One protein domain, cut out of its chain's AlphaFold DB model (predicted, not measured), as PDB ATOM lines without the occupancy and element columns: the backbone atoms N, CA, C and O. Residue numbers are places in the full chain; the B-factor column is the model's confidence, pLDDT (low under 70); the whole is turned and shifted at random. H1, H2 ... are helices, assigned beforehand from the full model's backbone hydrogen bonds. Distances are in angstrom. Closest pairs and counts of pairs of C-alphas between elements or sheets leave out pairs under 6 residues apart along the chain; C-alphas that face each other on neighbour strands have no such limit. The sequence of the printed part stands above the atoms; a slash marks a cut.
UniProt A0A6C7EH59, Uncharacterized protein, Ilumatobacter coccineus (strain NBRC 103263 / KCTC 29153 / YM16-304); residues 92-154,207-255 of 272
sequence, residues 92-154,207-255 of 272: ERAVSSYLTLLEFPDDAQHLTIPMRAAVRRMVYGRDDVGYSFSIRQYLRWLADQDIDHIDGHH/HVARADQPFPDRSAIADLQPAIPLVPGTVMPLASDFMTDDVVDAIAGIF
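AT A GLANCE: This is residues 92 to 154 and 207 to 255 of the 272 residues of an uncharacterized protein of Ilumatobacter coccineus (strain NBRC 103263 / KCTC 29153 / YM16-304) (UniProt A0A6C7EH59). H2 packs across H3, H6 runs side by side with H3, and H1, H4 and H5 gather near Ile 135 of H3. The 112 printed residues include six helices, H1 to H6 in order, and no named strand: all helix, though under half the residues are in them. The whole is compact, radius of gyration 13.5 A, spanning 34 by 33 by 25 A.

IN THESE COORDINATES: H2, residues 113 to 124, is 16.1 A long. H1, residues 92 to 100, begins at C-alpha (19.475, 38.578, -19.794). H3 is residues 135 to 143, H4 218 to 223, H5 239 to 242, and H6 245 to 254, 14.4 A.

HOW THE PARTS SIT: Packing is mostly crossed. H2 touches the hub H3 with residues 119 to 123 alone, about perpendicular at 78 degrees; closest C-alphas Val 119 and Trp 141, 6.0 A. H3 and H6 touch at a shallow tilt of 26 degrees, the same way; closest C-alphas Ala 143 and Ile 254, 5.9 A. H4 touches H3; closest C-alphas Ala 222 and Ile 135, 5.7 A. H1 only just touches H3, with 3 pairs of C-alphas within 8 A; closest Tyr 98 and Ile 135, 6.5 A. H5 touches H1; closest C-alphas Ala 239 and Glu 92, 5.3 A. Every O i to N i+4 pair is within hydrogen-bond range in H1, H2, H3, H4 and H6; H5 is too short for one.

THE WHOLE: Residues 155 to 206 are cut out, C-alphas 154 and 207 being 19.1 A apart. Links H1 to H2 and H4 to H5 are long. pLDDT is under 70 at residues 207 to 213, 216, 232 and 233.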
ATOM      1  N   GLU A  92      19.864  38.787 -21.188       95.00
ATOM      2  CA  GLU A  92      19.475  38.578 -19.794       95.00
ATOM      3  C   GLU A  92      19.158  39.879 -19.061       95.00
ATOM      4  O   GLU A  92      18.290  39.919 -18.178       95.00
ATOM      5  N   ARG A  93      19.876  40.952 -19.404       95.19
ATOM      6  CA  ARG A  93      19.650  42.274 -18.834       95.19
ATOM      7  C   ARG A  93      18.260  42.783 -19.203       95.19
ATOM      8  O   ARG A  93      17.553  43.208 -18.297       95.19
ATOM      9  N   ALA A  94      17.836  42.654 -20.462       96.75
ATOM     10  CA  ALA A  94      16.510  43.076 -20.914       96.75
ATOM     11  C   ALA A  94      15.372  42.378 -20.149       96.75
ATOM     12  O   ALA A  94      14.422  43.042 -19.729       96.75
ATOM     13  N   VAL A  95      15.493  41.068 -19.887       94.88
ATOM     14  CA  VAL A  95      14.549  40.338 -19.017       94.88
ATOM     15  C   VAL A  95      14.572  40.918 -17.605       94.88
ATOM     16  O   VAL A  95      13.529  41.188 -17.017       94.88
ATOM     17  N   SER A  96      15.759  41.163 -17.049       92.12
ATOM     18  CA  SER A  96      15.881  41.743 -15.713       92.12
ATOM     19  C   SER A  96      15.268  43.141 -15.603       92.12
ATOM     20  O   SER A  96      14.727  43.467 -14.547       92.12
ATOM     21  N   SER A  97      15.359  43.956 -16.654       93.81
ATOM     22  CA  SER A  97      14.720  45.270 -16.750       93.81
ATOM     23  C   SER A  97      13.199  45.136 -16.805       93.81
ATOM     24  O   SER A  97      12.502  45.790 -16.033       93.81
ATOM     25  N   TYR A  98      12.685  44.233 -17.647       95.19
ATOM     26  CA  TYR A  98      11.257  43.910 -17.720       95.19
ATOM     27  C   TYR A  98      10.693  43.528 -16.344       95.19
ATOM     28  O   TYR A  98       9.701  44.104 -15.905       95.19
ATOM     29  N   LEU A  99      11.355  42.622 -15.622       91.25
ATOM     30  CA  LEU A  99      10.874  42.159 -14.316       91.25
ATOM     31  C   LEU A  99      10.844  43.263 -13.251       91.25
ATOM     32  O   LEU A  99       9.960  43.263 -12.397       91.25
ATOM     33  N   THR A 100      11.740  44.248 -13.324       89.19
ATOM     34  CA  THR A 100      11.723  45.411 -12.421       89.19
ATOM     35  C   THR A 100      10.501  46.312 -12.636       89.19
ATOM     36  O   THR A 100      10.043  46.968 -11.697       89.19
ATOM     37  N   LEU A 101       9.877  46.282 -13.819       92.00
ATOM     38  CA  LEU A 101       8.571  46.917 -14.017       92.00
ATOM     39  C   LEU A 101       7.435  46.184 -13.305       92.00
ATOM     40  O   LEU A 101       6.356  46.753 -13.211       92.00
ATOM     41  N   LEU A 102       7.632  44.969 -12.796       90.00
ATOM     42  CA  LEU A 102       6.581  44.159 -12.167       90.00
ATOM     43  C   LEU A 102       6.724  44.064 -10.641       90.00
ATOM     44  O   LEU A 102       5.830  43.571  -9.963       90.00
ATOM     45  N   GLU A 103       7.845  44.535 -10.100       85.88
ATOM     46  CA  GLU A 103       8.262  44.286  -8.718       85.88
ATOM     47  C   GLU A 103       7.411  45.024  -7.674       85.88
ATOM     48  O   GLU A 103       7.047  44.451  -6.650       85.88
ATOM     49  N   PHE A 104       7.058  46.282  -7.940       86.56
ATOM     50  CA  PHE A 104       6.400  47.155  -6.963       86.56
ATOM     51  C   PHE A 104       4.897  47.314  -7.227       86.56
ATOM     52  O   PHE A 104       4.499  47.300  -8.392       86.56
ATOM     53  N   PRO A 105       4.043  47.500  -6.205       88.81
ATOM     54  CA  PRO A 105       2.630  47.819  -6.416       88.81
ATOM     55  C   PRO A 105       2.460  49.196  -7.085       88.81
ATOM     56  O   PRO A 105       3.395  49.994  -7.121       88.81
ATOM     57  N   ASP A 106       1.283  49.466  -7.654       88.50
ATOM     58  CA  ASP A 106       1.022  50.703  -8.414       88.50
ATOM     59  C   ASP A 106       1.029  51.979  -7.552       88.50
ATOM     60  O   ASP A 106       1.249  53.070  -8.073       88.50
ATOM     61  N   ASP A 107       0.828  51.855  -6.239       88.50
ATOM     62  CA  ASP A 107       0.878  52.953  -5.268       88.50
ATOM     63  C   ASP A 107       2.273  53.168  -4.652       88.50
ATOM     64  O   ASP A 107       2.457  54.051  -3.809       88.50
ATOM     65  N   ALA A 108       3.282  52.400  -5.080       87.25
ATOM     66  CA  ALA A 108       4.651  52.573  -4.617       87.25
ATOM     67  C   ALA A 108       5.268  53.885  -5.126       87.25
ATOM     68  O   ALA A 108       5.101  54.285  -6.278       87.25
ATOM     69  N   GLN A 109       6.098  54.516  -4.296       84.69
ATOM     70  CA  GLN A 109       6.941  55.641  -4.708       84.69
ATOM     71  C   GLN A 109       8.217  55.130  -5.394       84.69
ATOM     72  O   GLN A 109       9.314  55.253  -4.856       84.69
ATOM     73  N   HIS A 110       8.069  54.508  -6.566       84.75
ATOM     74  CA  HIS A 110       9.186  53.945  -7.327       84.75
ATOM     75  C   HIS A 110       9.272  54.532  -8.745       84.75
ATOM     76  O   HIS A 110       8.260  54.761  -9.407       84.75
ATOM     77  N   LEU A 111      10.497  54.736  -9.242       81.94
ATOM     78  CA  LEU A 111      10.775  55.362 -10.548       81.94
ATOM     79  C   LEU A 111      10.212  54.570 -11.743       81.94
ATOM     80  O   LEU A 111      10.003  55.120 -12.820       81.94
ATOM     81  N   THR A 112       9.922  53.282 -11.555       85.44
ATOM     82  CA  THR A 112       9.385  52.406 -12.609       85.44
ATOM     83  C   THR A 112       7.880  52.555 -12.824       85.44
ATOM     84  O   THR A 112       7.374  52.117 -13.858       85.44
ATOM     85  N   ILE A 113       7.149  53.184 -11.896       90.62
ATOM     86  CA  ILE A 113       5.684  53.293 -11.965       90.62
ATOM     87  C   ILE A 113       5.212  54.121 -13.177       90.62
ATOM     88  O   ILE A 113       4.377  53.620 -13.936       90.62
ATOM     89  N   PRO A 114       5.761  55.323 -13.467       92.00
ATOM     90  CA  PRO A 114       5.376  56.083 -14.663       92.00
ATOM     91  C   PRO A 114       5.637  55.325 -15.970       92.00
ATOM     92  O   PRO A 114       4.863  55.423 -16.924       92.00
ATOM     93  N   MET A 115       6.710  54.538 -16.001       92.69
ATOM     94  CA  MET A 115       7.103  53.748 -17.161       92.69
ATOM     95  C   MET A 115       6.175  52.553 -17.378       92.69
ATOM     96  O   MET A 115       5.706  52.334 -18.491       92.69
ATOM     97  N   ARG A 116       5.805  51.836 -16.310       93.06
ATOM     98  CA  ARG A 116       4.755  50.806 -16.357       93.06
ATOM     99  C   ARG A 116       3.445  51.371 -16.902       93.06
ATOM    100  O   ARG A 116       2.818  50.745 -17.757       93.06
ATOM    101  N   ALA A 117       3.041  52.552 -16.435       93.50
ATOM    102  CA  ALA A 117       1.840  53.220 -16.925       93.50
ATOM    103  C   ALA A 117       1.947  53.551 -18.425       93.50
ATOM    104  O   ALA A 117       0.983  53.369 -19.165       93.50
ATOM    105  N   ALA A 118       3.126  53.966 -18.906       94.69
ATOM    106  CA  ALA A 118       3.370  54.193 -20.330       94.69
ATOM    107  C   ALA A 118       3.228  52.908 -21.164       94.69
ATOM    108  O   ALA A 118       2.534  52.928 -22.183       94.69
ATOM    109  N   VAL A 119       3.792  51.785 -20.701       96.12
ATOM    110  CA  VAL A 119       3.620  50.480 -21.360       96.12
ATOM    111  C   VAL A 119       2.138  50.100 -21.399       96.12
ATOM    112  O   VAL A 119       1.612  49.801 -22.468       96.12
ATOM    113  N   ARG A 120       1.420  50.176 -20.269       95.81
ATOM    114  CA  ARG A 120      -0.019  49.862 -20.218       95.81
ATOM    115  C   ARG A 120      -0.838  50.734 -21.170       95.81
ATOM    116  O   ARG A 120      -1.652  50.192 -21.910       95.81
ATOM    117  N   ARG A 121      -0.587  52.047 -21.230       96.06
ATOM    118  CA  ARG A 121      -1.270  52.942 -22.182       96.06
ATOM    119  C   ARG A 121      -1.023  52.540 -23.631       96.06
ATOM    120  O   ARG A 121      -1.970  52.545 -24.409       96.06
ATOM    121  N   MET A 122       0.203  52.160 -23.988       95.94
ATOM    122  CA  MET A 122       0.502  51.680 -25.339       95.94
ATOM    123  C   MET A 122      -0.240  50.373 -25.654       95.94
ATOM    124  O   MET A 122      -0.807  50.227 -26.733       95.94
ATOM    125  N   VAL A 123      -0.243  49.418 -24.721       94.69
ATOM    126  CA  VAL A 123      -0.815  48.084 -24.952       94.69
ATOM    127  C   VAL A 123      -2.347  48.096 -24.918       94.69
ATOM    128  O   VAL A 123      -2.986  47.424 -25.725       94.69
ATOM    129  N   TYR A 124      -2.940  48.841 -23.983       95.00
ATOM    130  CA  TYR A 124      -4.363  48.757 -23.632       95.00
ATOM    131  C   TYR A 124      -5.149  50.047 -23.889       95.00
ATOM    132  O   TYR A 124      -6.365  50.065 -23.706       95.00
ATOM    133  N   GLY A 125      -4.483  51.140 -24.275       95.56
ATOM    134  CA  GLY A 125      -5.097  52.465 -24.434       95.56
ATOM    135  C   GLY A 125      -5.397  53.194 -23.117       95.56
ATOM    136  O   GLY A 125      -5.952  54.290 -23.140       95.56
ATOM    137  N   ARG A 126      -5.050  52.596 -21.971       92.81
ATOM    138  CA  ARG A 126      -5.291  53.085 -20.599       92.81
ATOM    139  C   ARG A 126      -4.306  52.436 -19.618       92.81
ATOM    140  O   ARG A 126      -3.730  51.400 -19.936       92.81
ATOM    141  N   ASP A 127      -4.098  53.030 -18.446       90.25
ATOM    142  CA  ASP A 127      -3.179  52.542 -17.399       90.25
ATOM    143  C   ASP A 127      -3.858  52.068 -16.107       90.25
ATOM    144  O   ASP A 127      -3.235  51.332 -15.339       90.25
ATOM    145  N   ASP A 128      -5.131  52.399 -15.902       85.44
ATOM    146  CA  ASP A 128      -5.991  51.964 -14.793       85.44
ATOM    147  C   ASP A 128      -6.497  50.515 -14.974       85.44
ATOM    148  O   ASP A 128      -7.679  50.200 -14.804       85.44
ATOM    149  N   VAL A 129      -5.606  49.611 -15.383       83.38
ATOM    150  CA  VAL A 129      -5.900  48.185 -15.575       83.38
ATOM    151  C   VAL A 129      -5.271  47.350 -14.465       83.38
ATOM    152  O   VAL A 129      -4.115  47.543 -14.104       83.38
ATOM    153  N   GLY A 130      -6.026  46.379 -13.944       80.38
ATOM    154  CA  GLY A 130      -5.567  45.480 -12.874       80.38
ATOM    155  C   GLY A 130      -4.616  44.366 -13.327       80.38
ATOM    156  O   GLY A 130      -4.236  43.526 -12.518       80.38
ATOM    157  N   TYR A 131      -4.254  44.324 -14.611       83.94
ATOM    158  CA  TYR A 131      -3.353  43.329 -15.191       83.94
ATOM    159  C   TYR A 131      -2.047  43.966 -15.690       83.94
ATOM    160  O   TYR A 131      -1.895  45.190 -15.782       83.94
ATOM    161  N   SER A 132      -1.060  43.112 -15.937       91.94
ATOM    162  CA  SER A 132       0.281  43.484 -16.389       91.94
ATOM    163  C   SER A 132       0.384  43.446 -17.916       91.94
ATOM    164  O   SER A 132      -0.611  43.615 -18.610       91.94
ATOM    165  N   PHE A 133       1.585  43.254 -18.444       95.38
ATOM    166  CA  PHE A 133       1.932  43.088 -19.846       95.38
ATOM    167  C   PHE A 133       3.061  42.057 -19.973       95.38
ATOM    168  O   PHE A 133       3.806  41.803 -19.022       95.38
ATOM    169  N   SER A 134       3.181  41.456 -21.152       96.06
ATOM    170  CA  SER A 134       4.197  40.446 -21.444       96.06
ATOM    171  C   SER A 134       5.539  41.066 -21.832       96.06
ATOM    172  O   SER A 134       5.621  42.267 -22.118       96.06
ATOM    173  N   ILE A 135       6.604  40.256 -21.890       97.19
ATOM    174  CA  ILE A 135       7.913  40.750 -22.343       97.19
ATOM    175  C   ILE A 135       7.848  41.251 -23.791       97.19
ATOM    176  O   ILE A 135       8.458  42.267 -24.105       97.19
ATOM    177  N   ARG A 136       7.052  40.615 -24.665       97.75
ATOM    178  CA  ARG A 136       6.867  41.068 -26.057       97.75
ATOM    179  C   ARG A 136       6.241  42.456 -26.121       97.75
ATOM    180  O   ARG A 136       6.673  43.307 -26.894       97.75
ATOM    181  N   GLN A 137       5.224  42.689 -25.297       97.69
ATOM    182  CA  GLN A 137       4.548  43.980 -25.202       97.69
ATOM    183  C   GLN A 137       5.481  45.063 -24.648       97.69
ATOM    184  O   GLN A 137       5.516  46.171 -25.177       97.69
ATOM    185  N   TYR A 138       6.280  44.726 -23.635       97.81
ATOM    186  CA  TYR A 138       7.320  45.607 -23.110       97.81
ATOM    187  C   TYR A 138       8.398  45.934 -24.155       97.81
ATOM    188  O   TYR A 138       8.731  47.102 -24.326       97.81
ATOM    189  N   LEU A 139       8.917  44.942 -24.886       98.25
ATOM    190  CA  LEU A 139       9.950  45.156 -25.904       98.25
ATOM    191  C   LEU A 139       9.433  45.983 -27.082       98.25
ATOM    192  O   LEU A 139      10.162  46.830 -27.585       98.25
ATOM    193  N   ARG A 140       8.166  45.799 -27.477       97.75
ATOM    194  CA  ARG A 140       7.520  46.671 -28.467       97.75
ATOM    195  C   ARG A 140       7.513  48.124 -27.999       97.75
ATOM    196  O   ARG A 140       7.917  48.991 -28.756       97.75
ATOM    197  N   TRP A 141       7.098  48.374 -26.756       97.56
ATOM    198  CA  TRP A 141       7.134  49.720 -26.187       97.56
ATOM    199  C   TRP A 141       8.557  50.283 -26.142       97.56
ATOM    200  O   TRP A 141       8.770  51.435 -26.512       97.56
ATOM    201  N   LEU A 142       9.527  49.469 -25.715       97.44
ATOM    202  CA  LEU A 142      10.921  49.878 -25.569       97.44
ATOM    203  C   LEU A 142      11.570  50.234 -26.915       97.44
ATOM    204  O   LEU A 142      12.372  51.160 -26.967       97.44
ATOM    205  N   ALA A 143      11.203  49.536 -27.994       97.19
ATOM    206  CA  ALA A 143      11.694  49.805 -29.346       97.19
ATOM    207  C   ALA A 143      11.296  51.194 -29.877       97.19
ATOM    208  O   ALA A 143      11.998  51.737 -30.726       97.19
ATOM    209  N   ASP A 144      10.211  51.775 -29.356       96.12
ATOM    210  CA  ASP A 144       9.741  53.118 -29.716       96.12
ATOM    211  C   ASP A 144      10.369  54.229 -28.846       96.12
ATOM    212  O   ASP A 144      10.012  55.401 -28.985       96.12
ATOM    213  N   GLN A 145      11.272  53.888 -27.917       95.31
ATOM    214  CA  GLN A 145      11.916  54.853 -27.022       95.31
ATOM    215  C   GLN A 145      13.296  55.278 -27.529       95.31
ATOM    216  O   GLN A 145      14.000  54.526 -28.203       95.31
ATOM    217  N   ASP A 146      13.731  56.468 -27.112       94.56
ATOM    218  CA  ASP A 146      15.145  56.832 -27.172       94.56
ATOM    219  C   ASP A 146      15.906  56.058 -26.084       94.56
ATOM    220  O   ASP A 146      15.889  56.417 -24.903       94.56
ATOM    221  N   ILE A 147      16.547  54.958 -26.491       93.56
ATOM    222  CA  ILE A 147      17.217  54.023 -25.583       93.56
ATOM    223  C   ILE A 147      18.419  54.633 -24.855       93.56
ATOM    224  O   ILE A 147      18.891  54.027 -23.897       93.56
ATOM    225  N   ASP A 148      18.915  55.798 -25.281       90.12
ATOM    226  CA  ASP A 148      20.018  56.515 -24.630       90.12
ATOM    227  C   ASP A 148      19.525  57.526 -23.589       90.12
ATOM    228  O   ASP A 148      20.239  57.821 -22.631       90.12
ATOM    229  N   HIS A 149      18.279  57.988 -23.713       89.25
ATOM    230  CA  HIS A 149      17.683  59.020 -22.857       89.25
ATOM    231  C   HIS A 149      16.463  58.511 -22.079       89.25
ATOM    232  O   HIS A 149      15.478  59.223 -21.881       89.25
ATOM    233  N   ILE A 150      16.542  57.268 -21.604       91.50
ATOM    234  CA  ILE A 150      15.545  56.639 -20.733       91.50
ATOM    235  C   ILE A 150      16.141  56.304 -19.357       91.50
ATOM    236  O   ILE A 150      17.351  56.429 -19.125       91.50
ATOM    237  N   ASP A 151      15.290  55.886 -18.420       91.31
ATOM    238  CA  ASP A 151      15.700  55.372 -17.113       91.31
ATOM    239  C   ASP A 151      16.851  54.352 -17.237       91.31
ATOM    240  O   ASP A 151      16.833  53.460 -18.093       91.31
ATOM    241  N   GLY A 152      17.865  54.491 -16.377       89.69
ATOM    242  CA  GLY A 152      19.108  53.718 -16.454       89.69
ATOM    243  C   GLY A 152      18.897  52.201 -16.415       89.69
ATOM    244  O   GLY A 152      19.646  51.461 -17.059       89.69
ATOM    245  N   HIS A 153      17.826  51.722 -15.766       91.75
ATOM    246  CA  HIS A 153      17.494  50.297 -15.713       91.75
ATOM    247  C   HIS A 153      17.076  49.723 -17.072       91.75
ATOM    248  O   HIS A 153      17.112  48.505 -17.234       91.75
ATOM    249  N   HIS A 154      16.709  50.564 -18.043       94.00
ATOM    250  CA  HIS A 154      16.222  50.173 -19.373       94.00
ATOM    251  C   HIS A 154      17.129  50.661 -20.507       94.00
ATOM    252  O   HIS A 154      17.098  50.097 -21.597       94.00
ATOM    253  N   HIS A 207      16.557  38.921  -3.912       49.16
ATOM    254  CA  HIS A 207      16.797  37.789  -4.802       49.16
ATOM    255  C   HIS A 207      15.531  36.937  -4.871       49.16
ATOM    256  O   HIS A 207      15.299  36.054  -4.049       49.16
ATOM    257  N   VAL A 208      14.690  37.228  -5.862       51.81
ATOM    258  CA  VAL A 208      13.572  36.356  -6.205       51.81
ATOM    259  C   VAL A 208      14.154  35.015  -6.642       51.81
ATOM    260  O   VAL A 208      15.006  34.969  -7.535       51.81
ATOM    261  N   ALA A 209      13.718  33.938  -5.987       55.81
ATOM    262  CA  ALA A 209      14.122  32.589  -6.344       55.81
ATOM    263  C   ALA A 209      13.804  32.340  -7.826       55.81
ATOM    264  O   ALA A 209      12.685  32.577  -8.294       55.81
ATOM    265  N   ARG A 210      14.814  31.905  -8.576       63.78
ATOM    266  CA  ARG A 210      14.650  31.478  -9.966       63.78
ATOM    267  C   ARG A 210      14.307  29.996  -9.995       63.78
ATOM    268  O   ARG A 210      14.638  29.276  -9.058       63.78
ATOM    269  N   ALA A 211      13.643  29.558 -11.057       66.00
ATOM    270  CA  ALA A 211      13.423  28.136 -11.271       66.00
ATOM    271  C   ALA A 211      14.762  27.390 -11.385       66.00
ATOM    272  O   ALA A 211      15.682  27.861 -12.052       66.00
ATOM    273  N   ASP A 212      14.843  26.208 -10.773       67.50
ATOM    274  CA  ASP A 212      16.018  25.330 -10.870       67.50
ATOM    275  C   ASP A 212      16.145  24.675 -12.255       67.50
ATOM    276  O   ASP A 212      17.195  24.142 -12.613       67.50
ATOM    277  N   GLN A 213      15.062  24.687 -13.036       68.50
ATOM    278  CA  GLN A 213      14.987  24.106 -14.370       68.50
ATOM    279  C   GLN A 213      14.242  25.045 -15.325       68.50
ATOM    280  O   GLN A 213      13.314  25.735 -14.892       68.50
ATOM    281  N   PRO A 214      14.628  25.070 -16.615       72.50
ATOM    282  CA  PRO A 214      13.951  25.877 -17.618       72.50
ATOM    283  C   PRO A 214      12.506  25.418 -17.814       72.50
ATOM    284  O   PRO A 214      12.194  24.223 -17.775       72.50
ATOM    285  N   PHE A 215      11.622  26.376 -18.070       74.94
ATOM    286  CA  PHE A 215      10.242  26.075 -18.429       74.94
ATOM    287  C   PHE A 215      10.172  25.507 -19.860       74.94
ATOM    288  O   PHE A 215      10.842  26.014 -20.762       74.94
ATOM    289  N   PRO A 216       9.345  24.470 -20.107       68.75
ATOM    290  CA  PRO A 216       9.340  23.766 -21.389       68.75
ATOM    291  C   PRO A 216       8.745  24.585 -22.546       68.75
ATOM    292  O   PRO A 216       9.159  24.401 -23.688       68.75
ATOM    293  N   ASP A 217       7.801  25.494 -22.278       83.94
ATOM    294  CA  ASP A 217       7.150  26.319 -23.305       83.94
ATOM    295  C   ASP A 217       7.578  27.788 -23.198       83.94
ATOM    296  O   ASP A 217       6.969  28.594 -22.490       83.94
ATOM    297  N   ARG A 218       8.631  28.145 -23.939       84.00
ATOM    298  CA  ARG A 218       9.147  29.522 -23.992       84.00
ATOM    299  C   ARG A 218       8.157  30.514 -24.595       84.00
ATOM    300  O   ARG A 218       8.182  31.689 -24.237       84.00
ATOM    301  N   SER A 219       7.285  30.074 -25.508       84.50
ATOM    302  CA  SER A 219       6.296  30.968 -26.119       84.50
ATOM    303  C   SER A 219       5.259  31.388 -25.088       84.50
ATOM    304  O   SER A 219       4.997  32.579 -24.941       84.50
ATOM    305  N   ALA A 220       4.745  30.432 -24.311       87.19
ATOM    306  CA  ALA A 220       3.829  30.721 -23.215       87.19
ATOM    307  C   ALA A 220       4.461  31.646 -22.161       87.19
ATOM    308  O   ALA A 220       3.795  32.553 -21.663       87.19
ATOM    309  N   ILE A 221       5.753  31.469 -21.851       89.00
ATOM    310  CA  ILE A 221       6.483  32.362 -20.934       89.00
ATOM    311  C   ILE A 221       6.646  33.769 -21.522       89.00
ATOM    312  O   ILE A 221       6.437  34.755 -20.817       89.00
ATOM    313  N   ALA A 222       6.965  33.885 -22.813       90.56
ATOM    314  CA  ALA A 222       7.099  35.176 -23.486       90.56
ATOM    315  C   ALA A 222       5.769  35.955 -23.584       90.56
ATOM    316  O   ALA A 222       5.788  37.186 -23.669       90.56
ATOM    317  N   ASP A 223       4.630  35.260 -23.545       92.62
ATOM    318  CA  ASP A 223       3.284  35.849 -23.549       92.62
ATOM    319  C   ASP A 223       2.676  36.017 -22.149       92.62
ATOM    320  O   ASP A 223       1.621  36.642 -22.002       92.62
ATOM    321  N   LEU A 224       3.347  35.516 -21.108       89.69
ATOM    322  CA  LEU A 224       2.872  35.602 -19.733       89.69
ATOM    323  C   LEU A 224       2.720  37.065 -19.296       89.69
ATOM    324  O   LEU A 224       3.599  37.893 -19.524       89.69
ATOM    325  N   GLN A 225       1.622  37.364 -18.601       91.19
ATOM    326  CA  GLN A 225       1.372  38.652 -17.948       91.19
ATOM    327  C   GLN A 225       1.295  38.439 -16.430       91.19
ATOM    328  O   GLN A 225       0.206  38.196 -15.903       91.19
ATOM    329  N   PRO A 226       2.430  38.479 -15.707       86.94
ATOM    330  CA  PRO A 226       2.450  38.203 -14.273       86.94
ATOM    331  C   PRO A 226       1.635  39.230 -13.481       86.94
ATOM    332  O   PRO A 226       1.499  40.374 -13.904       86.94
ATOM    333  N   ALA A 227       1.128  38.853 -12.307       85.88
ATOM    334  CA  ALA A 227       0.499  39.811 -11.399       85.88
ATOM    335  C   ALA A 227       1.494  40.896 -10.936       85.88
ATOM    336  O   ALA A 227       2.706  40.671 -10.909       85.88
ATOM    337  N   ILE A 228       0.962  42.064 -10.561       85.44
ATOM    338  CA  ILE A 228       1.724  43.192 -10.011       85.44
ATOM    339  C   ILE A 228       1.161  43.534  -8.619       85.44
ATOM    340  O   ILE A 228      -0.053  43.718  -8.507       85.44
ATOM    341  N   PRO A 229       2.000  43.668  -7.575       85.25
ATOM    342  CA  PRO A 229       3.423  43.330  -7.575       85.25
ATOM    343  C   PRO A 229       3.636  41.825  -7.781       85.25
ATOM    344  O   PRO A 229       2.722  41.025  -7.556       85.25
ATOM    345  N   LEU A 230       4.849  41.434  -8.174       79.88
ATOM    346  CA  LEU A 230       5.251  40.029  -8.130       79.88
ATOM    347  C   LEU A 230       4.996  39.479  -6.718       79.88
ATOM    348  O   LEU A 230       5.450  40.045  -5.722       79.88
ATOM    349  N   VAL A 231       4.241  38.383  -6.629       75.00
ATOM    350  CA  VAL A 231       3.871  37.795  -5.338       75.00
ATOM    351  C   VAL A 231       5.138  37.244  -4.670       75.00
ATOM    352  O   VAL A 231       5.877  36.498  -5.322       75.00
ATOM    353  N   PRO A 232       5.418  37.560  -3.392       67.75
ATOM    354  CA  PRO A 232       6.548  36.973  -2.677       67.75
ATOM    355  C   PRO A 232       6.522  35.441  -2.744       67.75
ATOM    356  O   PRO A 232       5.489  34.823  -2.504       67.75
ATOM    357  N   GLY A 233       7.657  34.830  -3.090       65.56
ATOM    358  CA  GLY A 233       7.756  33.382  -3.310       65.56
ATOM    359  C   GLY A 233       7.362  32.913  -4.717       65.56
ATOM    360  O   GLY A 233       7.421  31.713  -4.980       65.56
ATOM    361  N   THR A 234       7.005  33.820  -5.634       70.00
ATOM    362  CA  THR A 234       6.872  33.480  -7.061       70.00
ATOM    363  C   THR A 234       8.217  32.991  -7.583       70.00
ATOM    364  O   THR A 234       9.202  33.728  -7.552       70.00
ATOM    365  N   VAL A 235       8.249  31.755  -8.079       72.44
ATOM    366  CA  VAL A 235       9.401  31.228  -8.813       72.44
ATOM    367  C   VAL A 235       9.421  31.898 -10.178       72.44
ATOM    368  O   VAL A 235       8.512  31.700 -10.987       72.44
ATOM    369  N   MET A 236      10.437  32.718 -10.427       75.56
ATOM    370  CA  MET A 236      10.547  33.429 -11.698       75.56
ATOM    371  C   MET A 236      11.199  32.541 -12.760       75.56
ATOM    372  O   MET A 236      12.176  31.849 -12.441       75.56
ATOM    373  N   PRO A 237      10.714  32.579 -14.017       82.56
ATOM    374  CA  PRO A 237      11.384  31.905 -15.119       82.56
ATOM    375  C   PRO A 237      12.829  32.386 -15.262       82.56
ATOM    376  O   PRO A 237      13.163  33.537 -14.944       82.56
ATOM    377  N   LEU A 238      13.691  31.502 -15.753       85.19
ATOM    378  CA  LEU A 238      15.047  31.863 -16.134       85.19
ATOM    379  C   LEU A 238      14.994  32.866 -17.286       85.19
ATOM    380  O   LEU A 238      14.056  32.884 -18.082       85.19
ATOM    381  N   ALA A 239      16.036  33.687 -17.427       87.31
ATOM    382  CA  ALA A 239      16.116  34.602 -18.565       87.31
ATOM    383  C   ALA A 239      16.028  33.849 -19.906       87.31
ATOM    384  O   ALA A 239      15.374  34.327 -20.829       87.31
ATOM    385  N   SER A 240      16.601  32.643 -19.979       89.19
ATOM    386  CA  SER A 240      16.514  31.744 -21.136       89.19
ATOM    387  C   SER A 240      15.087  31.343 -21.508       89.19
ATOM    388  O   SER A 240      14.824  31.075 -22.678       89.19
ATOM    389  N   ASP A 241      14.159  31.323 -20.551       90.06
ATOM    390  CA  ASP A 241      12.783  30.878 -20.784       90.06
ATOM    391  C   ASP A 241      11.967  31.909 -21.570       90.06
ATOM    392  O   ASP A 241      10.982  31.561 -22.211       90.06
ATOM    393  N   PHE A 242      12.408  33.169 -21.590       92.69
ATOM    394  CA  PHE A 242      11.814  34.219 -22.418       92.69
ATOM    395  C   PHE A 242      12.365  34.229 -23.859       92.69
ATOM    396  O   PHE A 242      11.816  34.918 -24.719       92.69
ATOM    397  N   MET A 243      13.446  33.488 -24.142       93.81
ATOM    398  CA  MET A 243      14.203  33.580 -25.401       93.81
ATOM    399  C   MET A 243      13.564  32.757 -26.524       93.81
ATOM    400  O   MET A 243      13.994  31.643 -26.834       93.81
ATOM    401  N   THR A 244      12.534  33.340 -27.131       94.56
ATOM    402  CA  THR A 244      11.995  32.959 -28.448       94.56
ATOM    403  C   THR A 244      12.671  33.777 -29.553       94.56
ATOM    404  O   THR A 244      13.246  34.825 -29.260       94.56
ATOM    405  N   ASP A 245      12.627  33.322 -30.811       95.25
ATOM    406  CA  ASP A 245      13.337  33.989 -31.919       95.25
ATOM    407  C   ASP A 245      13.002  35.476 -32.048       95.25
ATOM    408  O   ASP A 245      13.907  36.299 -32.143       95.25
ATOM    409  N   ASP A 246      11.725  35.836 -31.966       96.44
ATOM    410  CA  ASP A 246      11.299  37.226 -32.100       96.44
ATOM    411  C   ASP A 246      11.662  38.089 -30.877       96.44
ATOM    412  O   ASP A 246      11.958  39.271 -31.030       96.44
ATOM    413  N   VAL A 247      11.699  37.508 -29.670       97.62
ATOM    414  CA  VAL A 247      12.178  38.204 -28.464       97.62
ATOM    415  C   VAL A 247      13.672  38.482 -28.588       97.62
ATOM    416  O   VAL A 247      14.122  39.591 -28.298       97.62
ATOM    417  N   VAL A 248      14.438  37.497 -29.057       97.81
ATOM    418  CA  VAL A 248      15.871  37.647 -29.321       97.81
ATOM    419  C   VAL A 248      16.105  38.703 -30.400       97.81
ATOM    420  O   VAL A 248      16.942  39.579 -30.202       97.81
ATOM    421  N   ASP A 249      15.341  38.689 -31.493       98.00
ATOM    422  CA  ASP A 249      15.448  39.690 -32.563       98.00
ATOM    423  C   ASP A 249      15.108  41.102 -32.072       98.00
ATOM    424  O   ASP A 249      15.832  42.053 -32.373       98.00
ATOM    425  N   ALA A 250      14.046  41.249 -31.273       98.31
ATOM    426  CA  ALA A 250      13.654  42.534 -30.703       98.31
ATOM    427  C   ALA A 250      14.745  43.099 -29.781       98.31
ATOM    428  O   ALA A 250      15.130  44.261 -29.918       98.31
ATOM    429  N   ILE A 251      15.295  42.277 -28.880       98.38
ATOM    430  CA  ILE A 251      16.410  42.681 -28.013       98.38
ATOM    431  C   ILE A 251      17.639  43.032 -28.855       98.38
ATOM    432  O   ILE A 251      18.279  44.050 -28.594       98.38
ATOM    433  N   ALA A 252      17.961  42.218 -29.863       97.94
ATOM    434  CA  ALA A 252      19.105  42.452 -30.731       97.94
ATOM    435  C   ALA A 252      18.985  43.777 -31.490       97.94
ATOM    436  O   ALA A 252      19.978  44.487 -31.606       97.94
ATOM    437  N   GLY A 253      17.786  44.146 -31.946       97.94
ATOM    438  CA  GLY A 253      17.526  45.446 -32.563       97.94
ATOM    439  C   GLY A 253      17.720  46.614 -31.592       97.94
ATOM    440  O   GLY A 253      18.458  47.555 -31.895       97.94
ATOM    441  N   ILE A 254      17.113  46.533 -30.403       98.25
ATOM    442  CA  ILE A 254      17.152  47.601 -29.388       98.25
ATOM    443  C   ILE A 254      18.577  47.810 -28.853       98.25
ATOM    444  O   ILE A 254      19.057  48.938 -28.774       98.25
ATOM    445  N   PHE A 255      19.276  46.724 -28.520       97.88
ATOM    446  CA  PHE A 255      20.573  46.747 -27.837       97.88
ATOM    447  C   PHE A 255      21.748  46.353 -28.746       97.88
ATOM    448  O   PHE A 255      22.777  45.876 -28.262       97.88
TER     449      PHE A 255